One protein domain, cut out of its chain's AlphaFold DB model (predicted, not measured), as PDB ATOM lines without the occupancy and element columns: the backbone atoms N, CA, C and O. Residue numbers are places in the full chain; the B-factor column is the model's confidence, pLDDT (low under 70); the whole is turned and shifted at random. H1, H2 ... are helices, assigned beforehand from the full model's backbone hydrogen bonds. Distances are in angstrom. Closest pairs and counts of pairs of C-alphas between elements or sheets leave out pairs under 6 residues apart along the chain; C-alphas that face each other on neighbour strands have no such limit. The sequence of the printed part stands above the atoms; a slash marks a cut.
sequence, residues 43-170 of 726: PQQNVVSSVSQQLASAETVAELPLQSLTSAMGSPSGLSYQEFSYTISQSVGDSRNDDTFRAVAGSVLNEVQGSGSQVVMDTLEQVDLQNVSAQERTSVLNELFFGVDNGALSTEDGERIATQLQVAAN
ATOM      1  N   PRO A  43      38.741   7.140  14.179       69.00
ATOM      2  CA  PRO A  43      37.616   7.721  13.445       69.00
ATOM      3  C   PRO A  43      36.276   7.057  13.771       69.00
ATOM      4  O   PRO A  43      35.306   7.735  14.099       69.00
ATOM      5  N   GLN A  44      36.220   5.723  13.787       73.19
ATOM      6  CA  GLN A  44      34.992   4.994  14.108       73.19
ATOM      7  C   GLN A  44      34.483   5.333  15.522       73.19
ATOM      8  O   GLN A  44      33.299   5.617  15.703       73.19
ATOM      9  N   GLN A  45      35.370   5.375  16.524       74.56
ATOM     10  CA  GLN A  45      35.007   5.712  17.910       74.56
ATOM     11  C   GLN A  45      34.407   7.125  18.037       74.56
ATOM     12  O   GLN A  45      33.468   7.351  18.813       74.56
ATOM     13  N   ASN A  46      34.940   8.077  17.272       72.88
ATOM     14  CA  ASN A  46      34.470   9.457  17.259       72.88
ATOM     15  C   ASN A  46      33.095   9.582  16.589       72.88
ATOM     16  O   ASN A  46      32.238  10.286  17.127       72.88
ATOM     17  N   VAL A  47      32.843   8.850  15.491       70.81
ATOM     18  CA  VAL A  47      31.515   8.796  14.854       70.81
ATOM     19  C   VAL A  47      30.466   8.281  15.838       70.81
ATOM     20  O   VAL A  47      29.458   8.955  16.051       70.81
ATOM     21  N   VAL A  48      30.717   7.137  16.491       70.88
ATOM     22  CA  VAL A  48      29.779   6.554  17.469       70.88
ATOM     23  C   VAL A  48      29.461   7.552  18.582       70.88
ATOM     24  O   VAL A  48      28.296   7.761  18.929       70.88
ATOM     25  N   SER A  49      30.489   8.220  19.106       73.00
ATOM     26  CA  SER A  49      30.337   9.211  20.173       73.00
ATOM     27  C   SER A  49      29.543  10.443  19.717       73.00
ATOM     28  O   SER A  49      28.653  10.898  20.436       73.00
ATOM     29  N   SER A  50      29.832  10.966  18.521       70.00
ATOM     30  CA  SER A  50      29.162  12.148  17.961       70.00
ATOM     31  C   SER A  50      27.690  11.876  17.659       70.00
ATOM     32  O   SER A  50      26.829  12.655  18.068       70.00
ATOM     33  N   VAL A  51      27.387  10.753  17.001       68.62
ATOM     34  CA  VAL A  51      26.011  10.361  16.657       68.62
ATOM     35  C   VAL A  51      25.182  10.158  17.926       68.62
ATOM     36  O   VAL A  51      24.102  10.735  18.050       68.62
ATOM     37  N   SER A  52      25.726   9.446  18.917       68.06
ATOM     38  CA  SER A  52      25.072   9.245  20.218       68.06
ATOM     39  C   SER A  52      24.757  10.573  20.915       68.06
ATOM     40  O   SER A  52      23.662  10.770  21.445       68.06
ATOM     41  N   GLN A  53      25.707  11.514  20.904       68.12
ATOM     42  CA  GLN A  53      25.534  12.823  21.532       68.12
ATOM     43  C   GLN A  53      24.499  13.688  20.801       68.12
ATOM     44  O   GLN A  53      23.715  14.382  21.455       68.12
ATOM     45  N   GLN A  54      24.475  13.656  19.468       64.75
ATOM     46  CA  GLN A  54      23.524  14.435  18.677       64.75
ATOM     47  C   GLN A  54      22.097  13.912  18.826       64.75
ATOM     48  O   GLN A  54      21.197  14.715  19.084       64.75
ATOM     49  N   LEU A  55      21.905  12.590  18.790       63.03
ATOM     50  CA  LEU A  55      20.609  11.952  19.037       63.03
ATOM     51  C   LEU A  55      20.073  12.269  20.440       63.03
ATOM     52  O   LEU A  55      18.892  12.559  20.598       63.03
ATOM     53  N   ALA A  56      20.946  12.309  21.448       63.12
ATOM     54  CA  ALA A  56      20.566  12.686  22.809       63.12
ATOM     55  C   ALA A  56      20.194  14.177  22.964       63.12
ATOM     56  O   ALA A  56      19.501  14.539  23.913       63.12
ATOM     57  N   SER A  57      20.668  15.051  22.066       59.75
ATOM     58  CA  SER A  57      20.455  16.507  22.138       59.75
ATOM     59  C   SER A  57      19.264  17.025  21.322       59.75
ATOM     60  O   SER A  57      18.868  18.180  21.486       59.75
ATOM     61  N   ALA A  58      18.680  16.195  20.457       57.16
ATOM     62  CA  ALA A  58      17.527  16.561  19.645       57.16
ATOM     63  C   ALA A  58      16.230  16.484  20.482       57.16
ATOM     64  O   ALA A  58      15.554  15.462  20.530       57.16
ATOM     65  N   GLU A  59      15.864  17.582  21.154       50.84
ATOM     66  CA  GLU A  59      14.693  17.682  22.056       50.84
ATOM     67  C   GLU A  59      13.310  17.469  21.383       50.84
ATOM     68  O   GLU A  59      12.288  17.475  22.069       50.84
ATOM     69  N   THR A  60      13.237  17.255  20.064       46.50
ATOM     70  CA  THR A  60      11.980  17.094  19.299       46.50
ATOM     71  C   THR A  60      11.943  15.836  18.430       46.50
ATOM     72  O   THR A  60      11.438  15.864  17.311       46.50
ATOM     73  N   VAL A  61      12.437  14.713  18.945       48.12
ATOM     74  CA  VAL A  61      12.191  13.391  18.353       48.12
ATOM     75  C   VAL A  61      10.984  12.759  19.049       48.12
ATOM     76  O   VAL A  61      11.111  11.990  20.000       48.12
ATOM     77  N   ALA A  62       9.784  13.118  18.601       44.16
ATOM     78  CA  ALA A  62       8.649  12.218  18.747       44.16
ATOM     79  C   ALA A  62       8.751  11.212  17.591       44.16
ATOM     80  O   ALA A  62       8.758  11.632  16.439       44.16
ATOM     81  N   GLU A  63       8.850   9.920  17.921       41.50
ATOM     82  CA  GLU A  63       8.806   8.768  16.996       41.50
ATOM     83  C   GLU A  63      10.114   8.317  16.314       41.50
ATOM     84  O   GLU A  63      10.097   7.800  15.205       41.50
ATOM     85  N   LEU A  64      11.249   8.361  17.016       45.44
ATOM     86  CA  LEU A  64      12.179   7.225  16.918       45.44
ATOM     87  C   LEU A  64      11.861   6.295  18.090       45.44
ATOM     88  O   LEU A  64      11.651   6.802  19.201       45.44
ATOM     89  N   PRO A  65      11.858   4.961  17.925       46.88
ATOM     90  CA  PRO A  65      11.969   4.085  19.072       46.88
ATOM     91  C   PRO A  65      13.379   4.292  19.628       46.88
ATOM     92  O   PRO A  65      14.300   3.555  19.318       46.88
ATOM     93  N   LEU A  66      13.566   5.318  20.465       39.59
ATOM     94  CA  LEU A  66      14.836   5.614  21.131       39.59
ATOM     95  C   LEU A  66      15.393   4.357  21.821       39.59
ATOM     96  O   LEU A  66      16.600   4.218  21.969       39.59
ATOM     97  N   GLN A  67      14.514   3.425  22.201       43.88
ATOM     98  CA  GLN A  67      14.860   2.104  22.706       43.88
ATOM     99  C   GLN A  67      15.725   1.275  21.744       43.88
ATOM    100  O   GLN A  67      16.645   0.657  22.245       43.88
ATOM    101  N   SER A  68      15.541   1.275  20.418       44.38
ATOM    102  CA  SER A  68      16.386   0.474  19.508       44.38
ATOM    103  C   SER A  68      17.826   0.996  19.443       44.38
ATOM    104  O   SER A  68      18.770   0.227  19.584       44.38
ATOM    105  N   LEU A  69      18.002   2.318  19.356       43.03
ATOM    106  CA  LEU A  69      19.313   2.979  19.408       43.03
ATOM    107  C   LEU A  69      19.971   2.860  20.790       43.03
ATOM    108  O   LEU A  69      21.169   2.615  20.888       43.03
ATOM    109  N   THR A  70      19.191   2.985  21.867       43.44
ATOM    110  CA  THR A  70      19.706   2.843  23.238       43.44
ATOM    111  C   THR A  70      20.025   1.381  23.574       43.44
ATOM    112  O   THR A  70      20.947   1.144  24.345       43.44
ATOM    113  N   SER A  71      19.325   0.412  22.976       46.47
ATOM    114  CA  SER A  71      19.635  -1.022  23.060       46.47
ATOM    115  C   SER A  71      20.868  -1.386  22.229       46.47
ATOM    116  O   SER A  71      21.727  -2.106  22.723       46.47
ATOM    117  N   ALA A  72      21.038  -0.813  21.030       46.16
ATOM    118  CA  ALA A  72      22.262  -0.962  20.235       46.16
ATOM    119  C   ALA A  72      23.492  -0.350  20.937       46.16
ATOM    120  O   ALA A  72      24.596  -0.881  20.863       46.16
ATOM    121  N   MET A  73      23.298   0.751  21.670       44.56
ATOM    122  CA  MET A  73      24.330   1.399  22.493       44.56
ATOM    123  C   MET A  73      24.462   0.803  23.907       44.56
ATOM    124  O   MET A  73      25.380   1.155  24.649       44.56
ATOM    125  N   GLY A  74      23.538  -0.069  24.307       42.88
ATOM    126  CA  GLY A  74      23.399  -0.613  25.651       42.88
ATOM    127  C   GLY A  74      23.702  -2.104  25.687       42.88
ATOM    128  O   GLY A  74      22.807  -2.886  25.955       42.88
ATOM    129  N   SER A  75      24.965  -2.478  25.455       46.94
ATOM    130  CA  SER A  75      25.500  -3.854  25.533       46.94
ATOM    131  C   SER A  75      24.691  -4.936  24.802       46.94
ATOM    132  O   SER A  75      23.881  -5.637  25.408       46.94
ATOM    133  N   PRO A  76      25.151  -5.253  23.586       43.28
ATOM    134  CA  PRO A  76      25.706  -6.570  23.320       43.28
ATOM    135  C   PRO A  76      27.213  -6.421  23.121       43.28
ATOM    136  O   PRO A  76      27.697  -5.679  22.265       43.28
ATOM    137  N   SER A  77      27.993  -7.111  23.942       43.81
ATOM    138  CA  SER A  77      29.402  -7.353  23.656       43.81
ATOM    139  C   SER A  77      29.503  -8.204  22.385       43.81
ATOM    140  O   SER A  77      29.462  -9.423  22.495       43.81
ATOM    141  N   GLY A  78      29.596  -7.599  21.197       55.00
ATOM    142  CA  GLY A  78      29.756  -8.393  19.972       55.00
ATOM    143  C   GLY A  78      29.637  -7.673  18.634       55.00
ATOM    144  O   GLY A  78      30.307  -8.099  17.703       55.00
ATOM    145  N   LEU A  79      28.861  -6.587  18.526       57.41
ATOM    146  CA  LEU A  79      28.601  -5.998  17.207       57.41
ATOM    147  C   LEU A  79      29.868  -5.406  16.579       57.41
ATOM    148  O   LEU A  79      30.559  -4.566  17.172       57.41
ATOM    149  N   SER A  80      30.144  -5.836  15.353       79.38
ATOM    150  CA  SER A  80      31.121  -5.222  14.467       79.38
ATOM    151  C   SER A  80      30.693  -3.793  14.111       79.38
ATOM    152  O   SER A  80      29.520  -3.416  14.186       79.38
ATOM    153  N   TYR A  81      31.653  -2.964  13.690       74.00
ATOM    154  CA  TYR A  81      31.343  -1.614  13.211       74.00
ATOM    155  C   TYR A  81      30.345  -1.630  12.043       74.00
ATOM    156  O   TYR A  81      29.489  -0.752  11.964       74.00
ATOM    157  N   GLN A  82      30.419  -2.656  11.190       75.00
ATOM    158  CA  GLN A  82      29.533  -2.835  10.044       75.00
ATOM    159  C   GLN A  82      28.082  -3.051  10.485       75.00
ATOM    160  O   GLN A  82      27.217  -2.281  10.076       75.00
ATOM    161  N   GLU A  83      27.819  -3.994  11.391       74.69
ATOM    162  CA  GLU A  83      26.463  -4.268  11.904       74.69
ATOM    163  C   GLU A  83      25.865  -3.050  12.622       74.69
ATOM    164  O   GLU A  83      24.696  -2.699  12.435       74.69
ATOM    165  N   PHE A  84      26.693  -2.349  13.401       79.50
ATOM    166  CA  PHE A  84      26.291  -1.110  14.057       79.50
ATOM    167  C   PHE A  84      25.947  -0.009  13.041       79.50
ATOM    168  O   PHE A  84      24.905   0.643  13.155       79.50
ATOM    169  N   SER A  85      26.801   0.192  12.034       83.94
ATOM    170  CA  SER A  85      26.603   1.206  10.994       83.94
ATOM    171  C   SER A  85      25.365   0.937  10.139       83.94
ATOM    172  O   SER A  85      24.616   1.870   9.845       83.94
ATOM    173  N   TYR A  86      25.093  -0.332   9.825       82.38
ATOM    174  CA  TYR A  86      23.911  -0.752   9.082       82.38
ATOM    175  C   TYR A  86      22.630  -0.479   9.876       82.38
ATOM    176  O   TYR A  86      21.719   0.178   9.376       82.38
ATOM    177  N   THR A  87      22.602  -0.876  11.153       80.25
ATOM    178  CA  THR A  87      21.447  -0.667  12.043       80.25
ATOM    179  C   THR A  87      21.094   0.818  12.180       80.25
ATOM    180  O   THR A  87      19.923   1.200  12.122       80.25
ATOM    181  N   ILE A  88      22.104   1.686  12.334       85.56
ATOM    182  CA  ILE A  88      21.887   3.138  12.370       85.56
ATOM    183  C   ILE A  88      21.375   3.643  11.026       85.56
ATOM    184  O   ILE A  88      20.419   4.418  11.002       85.56
ATOM    185  N   SER A  89      21.991   3.227   9.922       90.75
ATOM    186  CA  SER A  89      21.606   3.668   8.581       90.75
ATOM    187  C   SER A  89      20.154   3.329   8.271       90.75
ATOM    188  O   SER A  89      19.418   4.211   7.832       90.75
ATOM    189  N   GLN A  90      19.729   2.102   8.586       85.00
ATOM    190  CA  GLN A  90      18.356   1.636   8.413       85.00
ATOM    191  C   GLN A  90      17.392   2.416   9.310       85.00
ATOM    192  O   GLN A  90      16.456   3.039   8.816       85.00
ATOM    193  N   SER A  91      17.669   2.501  10.617       84.00
ATOM    194  CA  SER A  91      16.791   3.218  11.551       84.00
ATOM    195  C   SER A  91      16.625   4.699  11.187       84.00
ATOM    196  O   SER A  91      15.530   5.253  11.313       84.00
ATOM    197  N   VAL A  92      17.697   5.356  10.739       89.19
ATOM    198  CA  VAL A  92      17.664   6.761  10.320       89.19
ATOM    199  C   VAL A  92      16.966   6.910   8.968       89.19
ATOM    200  O   VAL A  92      16.178   7.845   8.804       89.19
ATOM    201  N   GLY A  93      17.201   5.997   8.022       89.31
ATOM    202  CA  GLY A  93      16.515   5.960   6.732       89.31
ATOM    203  C   GLY A  93      15.003   5.790   6.878       89.31
ATOM    204  O   GLY A  93      14.242   6.624   6.373       89.31
ATOM    205  N   ASP A  94      14.574   4.793   7.649       83.31
ATOM    206  CA  ASP A  94      13.168   4.439   7.893       83.31
ATOM    207  C   ASP A  94      12.390   5.533   8.617       83.31
ATOM    208  O   ASP A  94      11.202   5.731   8.363       83.31
ATOM    209  N   SER A  95      13.066   6.314   9.467       88.06
ATOM    210  CA  SER A  95      12.436   7.446  10.154       88.06
ATOM    211  C   SER A  95      11.878   8.500   9.192       88.06
ATOM    212  O   SER A  95      11.005   9.281   9.573       88.06
ATOM    213  N   ARG A  96      12.430   8.577   7.967       86.56
ATOM    214  CA  ARG A  96      12.187   9.637   6.968       86.56
ATOM    215  C   ARG A  96      12.255  11.054   7.556       86.56
ATOM    216  O   ARG A  96      11.702  11.997   6.995       86.56
ATOM    217  N   ASN A  97      12.956  11.221   8.677       92.69
ATOM    218  CA  ASN A  97      13.113  12.489   9.366       92.69
ATOM    219  C   ASN A  97      14.348  13.207   8.809       92.69
ATOM    220  O   ASN A  97      15.484  12.787   9.032       92.69
ATOM    221  N   ASP A  98      14.124  14.282   8.052       93.81
ATOM    222  CA  ASP A  98      15.179  15.017   7.338       93.81
ATOM    223  C   ASP A  98      16.255  15.572   8.273       93.81
ATOM    224  O   ASP A  98      17.442  15.502   7.954       93.81
ATOM    225  N   ASP A  99      15.853  16.084   9.436       92.25
ATOM    226  CA  ASP A  99      16.775  16.647  10.423       92.25
ATOM    227  C   ASP A  99      17.658  15.553  11.034       92.25
ATOM    228  O   ASP A  99      18.866  15.741  11.185       92.25
ATOM    229  N   THR A 100      17.076  14.385  11.319       89.75
ATOM    230  CA  THR A 100      17.806  13.220  11.843       89.75
ATOM    231  C   THR A 100      18.797  12.701  10.807       89.75
ATOM    232  O   THR A 100      19.971  12.510  11.119       89.75
ATOM    233  N   PHE A 101      18.358  12.546   9.555       94.88
ATOM    234  CA  PHE A 101      19.220  12.121   8.457       94.88
ATOM    235  C   PHE A 101      20.401  13.078   8.250       94.88
ATOM    236  O   PHE A 101      21.551  12.643   8.218       94.88
ATOM    237  N   ARG A 102      20.141  14.393   8.184       94.81
ATOM    238  CA  ARG A 102      21.187  15.423   8.041       94.81
ATOM    239  C   ARG A 102      22.156  15.433   9.219       94.81
ATOM    240  O   ARG A 102      23.357  15.573   9.002       94.81
ATOM    241  N   ALA A 103      21.655  15.293  10.446       91.62
ATOM    242  CA  ALA A 103      22.491  15.270  11.642       91.62
ATOM    243  C   ALA A 103      23.444  14.064  11.639       91.62
ATOM    244  O   ALA A 103      24.651  14.223  11.837       91.62
ATOM    245  N   VAL A 104      22.924  12.869  11.340       93.19
ATOM    246  CA  VAL A 104      23.728  11.642  11.300       93.19
ATOM    247  C   VAL A 104      24.723  11.677  10.140       93.19
ATOM    248  O   VAL A 104      25.919  11.529  10.384       93.19
ATOM    249  N   ALA A 105      24.278  11.974   8.914       94.75
ATOM    250  CA  ALA A 105      25.168  12.092   7.758       94.75
ATOM    251  C   ALA A 105      26.259  13.153   7.985       94.75
ATOM    252  O   ALA A 105      27.434  12.908   7.718       94.75
ATOM    253  N   GLY A 106      25.899  14.308   8.556       93.69
ATOM    254  CA  GLY A 106      26.845  15.368   8.895       93.69
ATOM    255  C   GLY A 106      27.854  14.963   9.973       93.69
ATOM    256  O   GLY A 106      29.028  15.319   9.875       93.69
ATOM    257  N   SER A 107      27.435  14.195  10.985       91.12
ATOM    258  CA  SER A 107      28.348  13.622  11.983       91.12
ATOM    259  C   SER A 107      29.364  12.677  11.352       91.12
ATOM    260  O   SER A 107      30.551  12.794  11.648       91.12
ATOM    261  N   VAL A 108      28.913  11.783  10.467       90.62
ATOM    262  CA  VAL A 108      29.798  10.865   9.740       90.62
ATOM    263  C   VAL A 108      30.781  11.669   8.883       90.62
ATOM    264  O   VAL A 108      31.991  11.543   9.039       90.62
ATOM    265  N   LEU A 109      30.289  12.598   8.061       91.88
ATOM    266  CA  LEU A 109      31.106  13.397   7.138       91.88
ATOM    267  C   LEU A 109      32.174  14.263   7.822       91.88
ATOM    268  O   LEU A 109      33.263  14.429   7.267       91.88
ATOM    269  N   ASN A 110      31.886  14.794   9.015       87.62
ATOM    270  CA  ASN A 110      32.851  15.566   9.804       87.62
ATOM    271  C   ASN A 110      34.032  14.716  10.295       87.62
ATOM    272  O   ASN A 110      35.132  15.243  10.472       87.62
ATOM    273  N   GLU A 111      33.813  13.419  10.503       85.38
ATOM    274  CA  GLU A 111      34.835  12.511  11.016       85.38
ATOM    275  C   GLU A 111      35.656  11.861   9.899       85.38
ATOM    276  O   GLU A 111      36.864  11.696  10.038       85.38
ATOM    277  N   VAL A 112      35.030  11.577   8.754       81.25
ATOM    278  CA  VAL A 112      35.663  10.917   7.596       81.25
ATOM    279  C   VAL A 112      36.675  11.813   6.861       81.25
ATOM    280  O   VAL A 112      37.240  11.380   5.875       81.25
ATOM    281  N   GLN A 113      36.924  13.054   7.298       75.81
ATOM    282  CA  GLN A 113      37.934  13.998   6.768       75.81
ATOM    283  C   GLN A 113      38.465  13.685   5.347       75.81
ATOM    284  O   GLN A 113      39.498  13.043   5.170       75.81
ATOM    285  N   GLY A 114      37.792  14.183   4.309       84.19
ATOM    286  CA  GLY A 114      38.213  13.993   2.920       84.19
ATOM    287  C   GLY A 114      37.706  15.106   2.011       84.19
ATOM    288  O   GLY A 114      36.785  15.844   2.362       84.19
ATOM    289  N   SER A 115      38.306  15.251   0.827       86.38
ATOM    290  CA  SER A 115      37.812  16.197  -0.184       86.38
ATOM    291  C   SER A 115      36.412  15.828  -0.679       86.38
ATOM    292  O   SER A 115      35.656  16.730  -1.035       86.38
ATOM    293  N   GLY A 116      36.042  14.543  -0.633       90.38
ATOM    294  CA  GLY A 116      34.682  14.084  -0.909       90.38
ATOM    295  C   GLY A 116      33.662  14.531   0.137       90.38
ATOM    296  O   GLY A 116      32.516  14.799  -0.214       90.38
ATOM    297  N   SER A 117      34.062  14.697   1.406       92.25
ATOM    298  CA  SER A 117      33.118  15.014   2.487       92.25
ATOM    299  C   SER A 117      32.417  16.358   2.281       92.25
ATOM    300  O   SER A 117      31.219  16.481   2.529       92.25
ATOM    301  N   GLN A 118      33.146  17.366   1.788       94.56
ATOM    302  CA  GLN A 118      32.566  18.681   1.508       94.56
ATOM    303  C   GLN A 118      31.555  18.620   0.354       94.56
ATOM    304  O   GLN A 118      30.523  19.277   0.423       94.56
ATOM    305  N   VAL A 119      31.819  17.800  -0.671       94.44
ATOM    306  CA  VAL A 119      30.921  17.626  -1.826       94.44
ATOM    307  C   VAL A 119      29.578  17.037  -1.388       94.44
ATOM    308  O   VAL A 119      28.521  17.521  -1.802       94.44
ATOM    309  N   VAL A 120      29.606  16.035  -0.503       95.44
ATOM    310  CA  VAL A 120      28.382  15.437   0.045       95.44
ATOM    311  C   VAL A 120      27.661  16.411   0.981       95.44
ATOM    312  O   VAL A 120      26.448  16.559   0.860       95.44
ATOM    313  N   MET A 121      28.375  17.126   1.861       95.06
ATOM    314  CA  MET A 121      27.771  18.139   2.746       95.06
ATOM    315  C   MET A 121      27.064  19.247   1.957       95.06
ATOM    316  O   MET A 121      25.894  19.533   2.216       95.06
ATOM    317  N   ASP A 122      27.734  19.818   0.952       95.81
ATOM    318  CA  ASP A 122      27.163  20.859   0.091       95.81
ATOM    319  C   ASP A 122      25.914  20.348  -0.646       95.81
ATOM    320  O   ASP A 122      24.956  21.096  -0.846       95.81
ATOM    321  N   THR A 123      25.910  19.069  -1.035       96.12
ATOM    322  CA  THR A 123      24.772  18.425  -1.702       96.12
ATOM    323  C   THR A 123      23.608  18.192  -0.749       96.12
ATOM    324  O   THR A 123      22.477  18.535  -1.091       96.12
ATOM    325  N   LEU A 124      23.866  17.669   0.454       96.06
ATOM    326  CA  LEU A 124      22.845  17.478   1.484       96.06
ATOM    327  C   LEU A 124      22.124  18.797   1.773       96.06
ATOM    328  O   LEU A 124      20.899  18.816   1.846       96.06
ATOM    329  N   GLU A 125      22.844  19.919   1.882       95.75
ATOM    330  CA  GLU A 125      22.259  21.258   2.069       95.75
ATOM    331  C   GLU A 125      21.339  21.711   0.922       95.75
ATOM    332  O   GLU A 125      20.385  22.449   1.166       95.75
ATOM    333  N   GLN A 126      21.589  21.261  -0.310       94.94
ATOM    334  CA  GLN A 126      20.861  21.691  -1.512       94.94
ATOM    335  C   GLN A 126      19.674  20.792  -1.879       94.94
ATOM    336  O   GLN A 126      18.750  21.238  -2.559       94.94
ATOM    337  N   VAL A 127      19.708  19.534  -1.450       94.12
ATOM    338  CA  VAL A 127      18.739  18.489  -1.785       94.12
ATOM    339  C   VAL A 127      17.471  18.585  -0.919       94.12
ATOM    340  O   VAL A 127      17.552  18.723   0.304       94.12
ATOM    341  N   ASP A 128      16.292  18.469  -1.547       95.12
ATOM    342  CA  ASP A 128      15.013  18.277  -0.849       95.12
ATOM    343  C   ASP A 128      14.850  16.802  -0.462       95.12
ATOM    344  O   ASP A 128      14.483  15.951  -1.274       95.12
ATOM    345  N   LEU A 129      15.166  16.492   0.795       94.00
ATOM    346  CA  LEU A 129      15.168  15.118   1.288       94.00
ATOM    347  C   LEU A 129      13.769  14.500   1.312       94.00
ATOM    348  O   LEU A 129      13.680  13.276   1.276       94.00
ATOM    349  N   GLN A 130      12.686  15.287   1.295       92.19
ATOM    350  CA  GLN A 130      11.316  14.755   1.310       92.19
ATOM    351  C   GLN A 130      11.030  13.798   0.145       92.19
ATOM    352  O   GLN A 130      10.189  12.908   0.280       92.19
ATOM    353  N   ASN A 131      11.757  13.944  -0.966       89.94
ATOM    354  CA  ASN A 131      11.629  13.084  -2.142       89.94
ATOM    355  C   ASN A 131      12.533  11.842  -2.099       89.94
ATOM    356  O   ASN A 131      12.283  10.903  -2.844       89.94
ATOM    357  N   VAL A 132      13.529  11.804  -1.209       89.88
ATOM    358  CA  VAL A 132      14.441  10.663  -1.037       89.88
ATOM    359  C   VAL A 132      13.755   9.588  -0.189       89.88
ATOM    360  O   VAL A 132      13.325   9.845   0.947       89.88
ATOM    361  N   SER A 133      13.648   8.374  -0.724       89.69
ATOM    362  CA  SER A 133      13.056   7.218  -0.043       89.69
ATOM    363  C   SER A 133      13.867   6.772   1.184       89.69
ATOM    364  O   SER A 133      15.032   7.130   1.356       89.69
ATOM    365  N   ALA A 134      13.250   5.977   2.064       85.44
ATOM    366  CA  ALA A 134      13.929   5.407   3.232       85.44
ATOM    367  C   ALA A 134      15.121   4.512   2.836       85.44
ATOM    368  O   ALA A 134      16.185   4.577   3.456       85.44
ATOM    369  N   GLN A 135      14.971   3.743   1.754       84.00
ATOM    370  CA  GLN A 135      16.014   2.866   1.224       84.00
ATOM    371  C   GLN A 135      17.194   3.661   0.653       84.00
ATOM    372  O   GLN A 135      18.341   3.364   0.973       84.00
ATOM    373  N   GLU A 136      16.937   4.718  -0.126       90.50
ATOM    374  CA  GLU A 136      18.000   5.583  -0.660       90.50
ATOM    375  C   GLU A 136      18.760   6.300   0.460       90.50
ATOM    376  O   GLU A 136      19.986   6.386   0.421       90.50
ATOM    377  N   ARG A 137      18.056   6.756   1.506       93.88
ATOM    378  CA  ARG A 137      18.689   7.307   2.715       93.88
ATOM    379  C   ARG A 137      19.594   6.271   3.390       93.88
ATOM    380  O   ARG A 137      20.742   6.575   3.703       93.88
ATOM    381  N   THR A 138      19.101   5.051   3.578       89.38
ATOM    382  CA  THR A 138      19.871   3.951   4.180       89.38
ATOM    383  C   THR A 138      21.125   3.637   3.364       89.38
ATOM    384  O   THR A 138      22.217   3.564   3.923       89.38
ATOM    385  N   SER A 139      20.992   3.533   2.039       88.94
ATOM    386  CA  SER A 139      22.109   3.296   1.118       88.94
ATOM    387  C   SER A 139      23.173   4.393   1.221       88.94
ATOM    388  O   SER A 139      24.342   4.082   1.434       88.94
ATOM    389  N   VAL A 140      22.773   5.669   1.187       94.12
ATOM    390  CA  VAL A 140      23.706   6.800   1.323       94.12
ATOM    391  C   VAL A 140      24.456   6.764   2.657       94.12
ATOM    392  O   VAL A 140      25.662   7.002   2.686       94.12
ATOM    393  N   LEU A 141      23.776   6.471   3.770       94.50
ATOM    394  CA  LEU A 141      24.440   6.379   5.075       94.50
ATOM    395  C   LEU A 141      25.417   5.203   5.133       94.50
ATOM    396  O   LEU A 141      26.541   5.401   5.591       94.50
ATOM    397  N   ASN A 142      25.049   4.032   4.606       88.62
ATOM    398  CA  ASN A 142      25.942   2.872   4.534       88.62
ATOM    399  C   ASN A 142      27.226   3.195   3.755       88.62
ATOM    400  O   ASN A 142      28.323   2.885   4.217       88.62
ATOM    401  N   GLU A 143      27.113   3.883   2.618       90.69
ATOM    402  CA  GLU A 143      28.284   4.306   1.845       90.69
ATOM    403  C   GLU A 143      29.159   5.317   2.598       90.69
ATOM    404  O   GLU A 143      30.390   5.248   2.549       90.69
ATOM    405  N   LEU A 144      28.544   6.239   3.343       90.81
ATOM    406  CA  LEU A 144      29.276   7.189   4.179       90.81
ATOM    407  C   LEU A 144      30.023   6.496   5.322       90.81
ATOM    408  O   LEU A 144      31.177   6.841   5.584       90.81
ATOM    409  N   PHE A 145      29.399   5.515   5.977       88.56
ATOM    410  CA  PHE A 145      30.041   4.711   7.016       88.56
ATOM    411  C   PHE A 145      31.187   3.858   6.455       88.56
ATOM    412  O   PHE A 145      32.246   3.794   7.077       88.56
ATOM    413  N   PHE A 146      31.054   3.313   5.244       82.12
ATOM    414  CA  PHE A 146      32.156   2.624   4.562       82.12
ATOM    415  C   PHE A 146      33.345   3.560   4.275       82.12
ATOM    416  O   PHE A 146      34.512   3.169   4.359       82.12
ATOM    417  N   GLY A 147      33.077   4.839   3.996       76.62
ATOM    418  CA  GLY A 147      34.114   5.870   3.911       76.62
ATOM    419  C   GLY A 147      34.901   6.054   5.220       76.62
ATOM    420  O   GLY A 147      36.106   6.307   5.176       76.62
ATOM    421  N   VAL A 148      34.254   5.880   6.383       75.56
ATOM    422  CA  VAL A 148      34.905   5.938   7.711       75.56
ATOM    423  C   VAL A 148      35.906   4.809   7.887       75.56
ATOM    424  O   VAL A 148      37.002   5.054   8.395       75.56
ATOM    425  N   ASP A 149      35.565   3.603   7.435       72.75
ATOM    426  CA  ASP A 149      36.446   2.434   7.535       72.75
ATOM    427  C   ASP A 149      37.764   2.645   6.792       72.75
ATOM    428  O   ASP A 149      38.827   2.232   7.259       72.75
ATOM    429  N   ASN A 150      37.715   3.387   5.687       76.88
ATOM    430  CA  ASN A 150      38.887   3.732   4.888       76.88
ATOM    431  C   ASN A 150      39.637   4.981   5.396       76.88
ATOM    432  O   ASN A 150      40.682   5.344   4.851       76.88
ATOM    433  N   GLY A 151      39.133   5.641   6.444       77.12
ATOM    434  CA  GLY A 151      39.746   6.801   7.098       77.12
ATOM    435  C   GLY A 151      39.722   8.109   6.297       77.12
ATOM    436  O   GLY A 151      40.172   9.130   6.819       77.12
ATOM    437  N   ALA A 152      39.228   8.092   5.055       87.25
ATOM    438  CA  ALA A 152      39.032   9.264   4.208       87.25
ATOM    439  C   ALA A 152      37.977   8.997   3.122       87.25
ATOM    440  O   ALA A 152      38.030   7.965   2.456       87.25
ATOM    441  N   LEU A 153      37.089   9.962   2.860       88.12
ATOM    442  CA  LEU A 153      36.184   9.921   1.703       88.12
ATOM    443  C   LEU A 153      36.885  10.559   0.502       88.12
ATOM    444  O   LEU A 153      37.176  11.765   0.502       88.12
ATOM    445  N   SER A 154      37.178   9.754  -0.521       91.56
ATOM    446  CA  SER A 154      37.803  10.249  -1.748       91.56
ATOM    447  C   SER A 154      36.879  11.243  -2.468       91.56
ATOM    448  O   SER A 154      35.667  11.249  -2.261       91.56
ATOM    449  N   THR A 155      37.434  12.119  -3.316       90.44
ATOM    450  CA  THR A 155      36.602  13.025  -4.132       90.44
ATOM    451  C   THR A 155      35.633  12.247  -5.020       90.44
ATOM    452  O   THR A 155      34.490  12.659  -5.153       90.44
ATOM    453  N   GLU A 156      36.080  11.125  -5.589       86.81
ATOM    454  CA  GLU A 156      35.279  10.277  -6.477       86.81
ATOM    455  C   GLU A 156      34.101   9.640  -5.728       86.81
ATOM    456  O   GLU A 156      32.965   9.734  -6.185       86.81
ATOM    457  N   ASP A 157      34.337   9.100  -4.529       87.81
ATOM    458  CA  ASP A 157      33.267   8.556  -3.683       87.81
ATOM    459  C   ASP A 157      32.291   9.650  -3.238       87.81
ATOM    460  O   ASP A 157      31.078   9.453  -3.258       87.81
ATOM    461  N   GLY A 158      32.806  10.834  -2.889       94.00
ATOM    462  CA  GLY A 158      31.974  11.982  -2.541       94.00
ATOM    463  C   GLY A 158      31.101  12.466  -3.702       94.00
ATOM    464  O   GLY A 158      29.932  12.777  -3.495       94.00
ATOM    465  N   GLU A 159      31.634  12.501  -4.926       90.31
ATOM    466  CA  GLU A 159      30.879  12.838  -6.140       90.31
ATOM    467  C   GLU A 159      29.838  11.762  -6.486       90.31
ATOM    468  O   GLU A 159      28.716  12.104  -6.872       90.31
ATOM    469  N   ARG A 160      30.165  10.477  -6.293       91.00
ATOM    470  CA  ARG A 160      29.238   9.350  -6.481       91.00
ATOM    471  C   ARG A 160      28.053   9.433  -5.513       91.00
ATOM    472  O   ARG A 160      26.910   9.463  -5.969       91.00
ATOM    473  N   ILE A 161      28.316   9.586  -4.212       92.94
ATOM    474  CA  ILE A 161      27.283   9.731  -3.169       92.94
ATOM    475  C   ILE A 161      26.448  11.000  -3.397       92.94
ATOM    476  O   ILE A 161      25.220  10.981  -3.296       92.94
ATOM    477  N   ALA A 162      27.092  12.119  -3.743       94.69
ATOM    478  CA  ALA A 162      26.394  13.361  -4.063       94.69
ATOM    479  C   ALA A 162      25.468  13.208  -5.281       94.69
ATOM    480  O   ALA A 162      24.347  13.712  -5.268       94.69
ATOM    481  N   THR A 163      25.902  12.482  -6.312       90.62
ATOM    482  CA  THR A 163      25.074  12.193  -7.491       90.62
ATOM    483  C   THR A 163      23.862  11.347  -7.108       90.62
ATOM    484  O   THR A 163      22.743  11.709  -7.467       90.62
ATOM    485  N   GLN A 164      24.054  10.286  -6.318       90.00
ATOM    486  CA  GLN A 164      22.965   9.443  -5.816       90.00
ATOM    487  C   GLN A 164      21.925  10.264  -5.037       90.00
ATOM    488  O   GLN A 164      20.730  10.171  -5.311       90.00
ATOM    489  N   LEU A 165      22.373  11.141  -4.129       94.06
ATOM    490  CA  LEU A 165      21.499  12.051  -3.382       94.06
ATOM    491  C   LEU A 165      20.737  13.027  -4.288       94.06
ATOM    492  O   LEU A 165      19.555  13.275  -4.061       94.06
ATOM    493  N   GLN A 166      21.392  13.599  -5.302       93.94
ATOM    494  CA  GLN A 166      20.750  14.540  -6.226       93.94
ATOM    495  C   GLN A 166      19.693  13.863  -7.101       93.94
ATOM    496  O   GLN A 166      18.638  14.461  -7.314       93.94
ATOM    497  N   VAL A 167      19.964  12.640  -7.569       86.19
ATOM    498  CA  VAL A 167      19.027  11.821  -8.355       86.19
ATOM    499  C   VAL A 167      17.815  11.427  -7.513       86.19
ATOM    500  O   VAL A 167      16.686  11.613  -7.955       86.19
ATOM    501  N   ALA A 168      18.037  10.966  -6.280       85.88
ATOM    502  CA  ALA A 168      16.959  10.574  -5.375       85.88
ATOM    503  C   ALA A 168      16.068  11.762  -4.962       85.88
ATOM    504  O   ALA A 168      14.853  11.645  -4.827       85.88
ATOM    505  N   ALA A 169      16.666  12.936  -4.748       89.12
ATOM    506  CA  ALA A 169      15.962  14.115  -4.241       89.12
ATOM    507  C   ALA A 169      15.253  14.942  -5.305       89.12
ATOM    508  O   ALA A 169      14.243  15.600  -5.043       89.12
ATOM    509  N   ASN A 170      15.817  14.937  -6.505       87.06
ATOM    510  CA  ASN A 170      15.175  15.454  -7.688       87.06
ATOM    511  C   ASN A 170      14.939  14.254  -8.585       87.06
ATOM    512  O   ASN A 170      15.688  14.106  -9.555       87.06
TER     513      ASN A 170
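This is residues 43 to 170 of the 726 residues of an uncharacterized protein of Oleiphilus messinensis (UniProt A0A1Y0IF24). An up-and-down bundle of five helices, H3 to H7, is stacked as two rows of roughly aligned helices: H4 and H5 in one row, with H1 packed on H4 at its end, and H3, H6 and H7 in the other. H4 and H6 make the middle, while short H2 sits at the H1 and H3 end and residues 74 to 80 stick out there. The printed part has 128 residues with seven named helices, H1 to H7 in chain order, and no named strand; its class is all helix. The whole is compact, with a radius of gyration of the C-alphas of 13.7 A and spans of 36 by 30 by 22 A.

H1, residues 43 to 57, touches H4, residues 98 to 111, opposite ways at a shallow tilt of 30 degrees; the closest C-alphas are those of Val 47 and Val 108, 5.8 A apart. H2, residues 66 to 72, touches no helix; it is near H1, and close but not clearly touching H3, residues 81 to 94, with the closest C-alphas, of Ala 72 and Phe 84, 7.4 A apart. H3 and H4 form a helical hairpin, touching through residues 92 to 93 of H3 and 100 to 104 of H4 alone, with the C-alphas of Val 92 and Phe 101 closest at 5.9 A. H4 and H5, residues 115 to 126, form another hairpin, with the C-alphas of Leu 109 and Ser 117 closest at 5.3 A. H6, residues 134 to 149, touches H3, opposite ways at a shallow tilt of 27 degrees; the C-alphas of Gly 93 and Ala 134 are closest at 4.4 A. H6 also touches H4, the same way at 13 degrees, with the C-alphas of Ala 105 and Leu 141 closest at 6.4 A. H6 and H7, residues 155 to 169, form a third hairpin, closest at the C-alphas of Val 140 and Ile 161, 6.4 A. H5 and H7 touch, the same way at 15 degrees, and the C-alphas of Gly 116 and Gly 158 are closest at 3.8 A. Every O i to N i+4 pair is within hydrogen-bond range in H1, H2, H3, H6 and H7; the counts are 9 of 10 in H4 and 7 of 8 in H5.

H1 begins at C-alpha 43, (37.616, 7.721, 13.445), and is 21.1 A long. H2 measures 10.0 A, H3 19.9 A, H4 20.2 A and H5 17.9 A. H6, the longest helix by residues, measures 23.1 A from C-alpha 134 at (13.929, 5.407, 3.232). H7 is 20.7 A long and ends at C-alpha 169, (15.962, 14.115, -4.241).

The two C-alphas farthest apart, of Ser 77 and Asn 170, are 41.3 A apart. The printed part has no cut and no long link. Mean pLDDT of the printed part is 79.0; residue 43 and residues 51 to 79 are under 70.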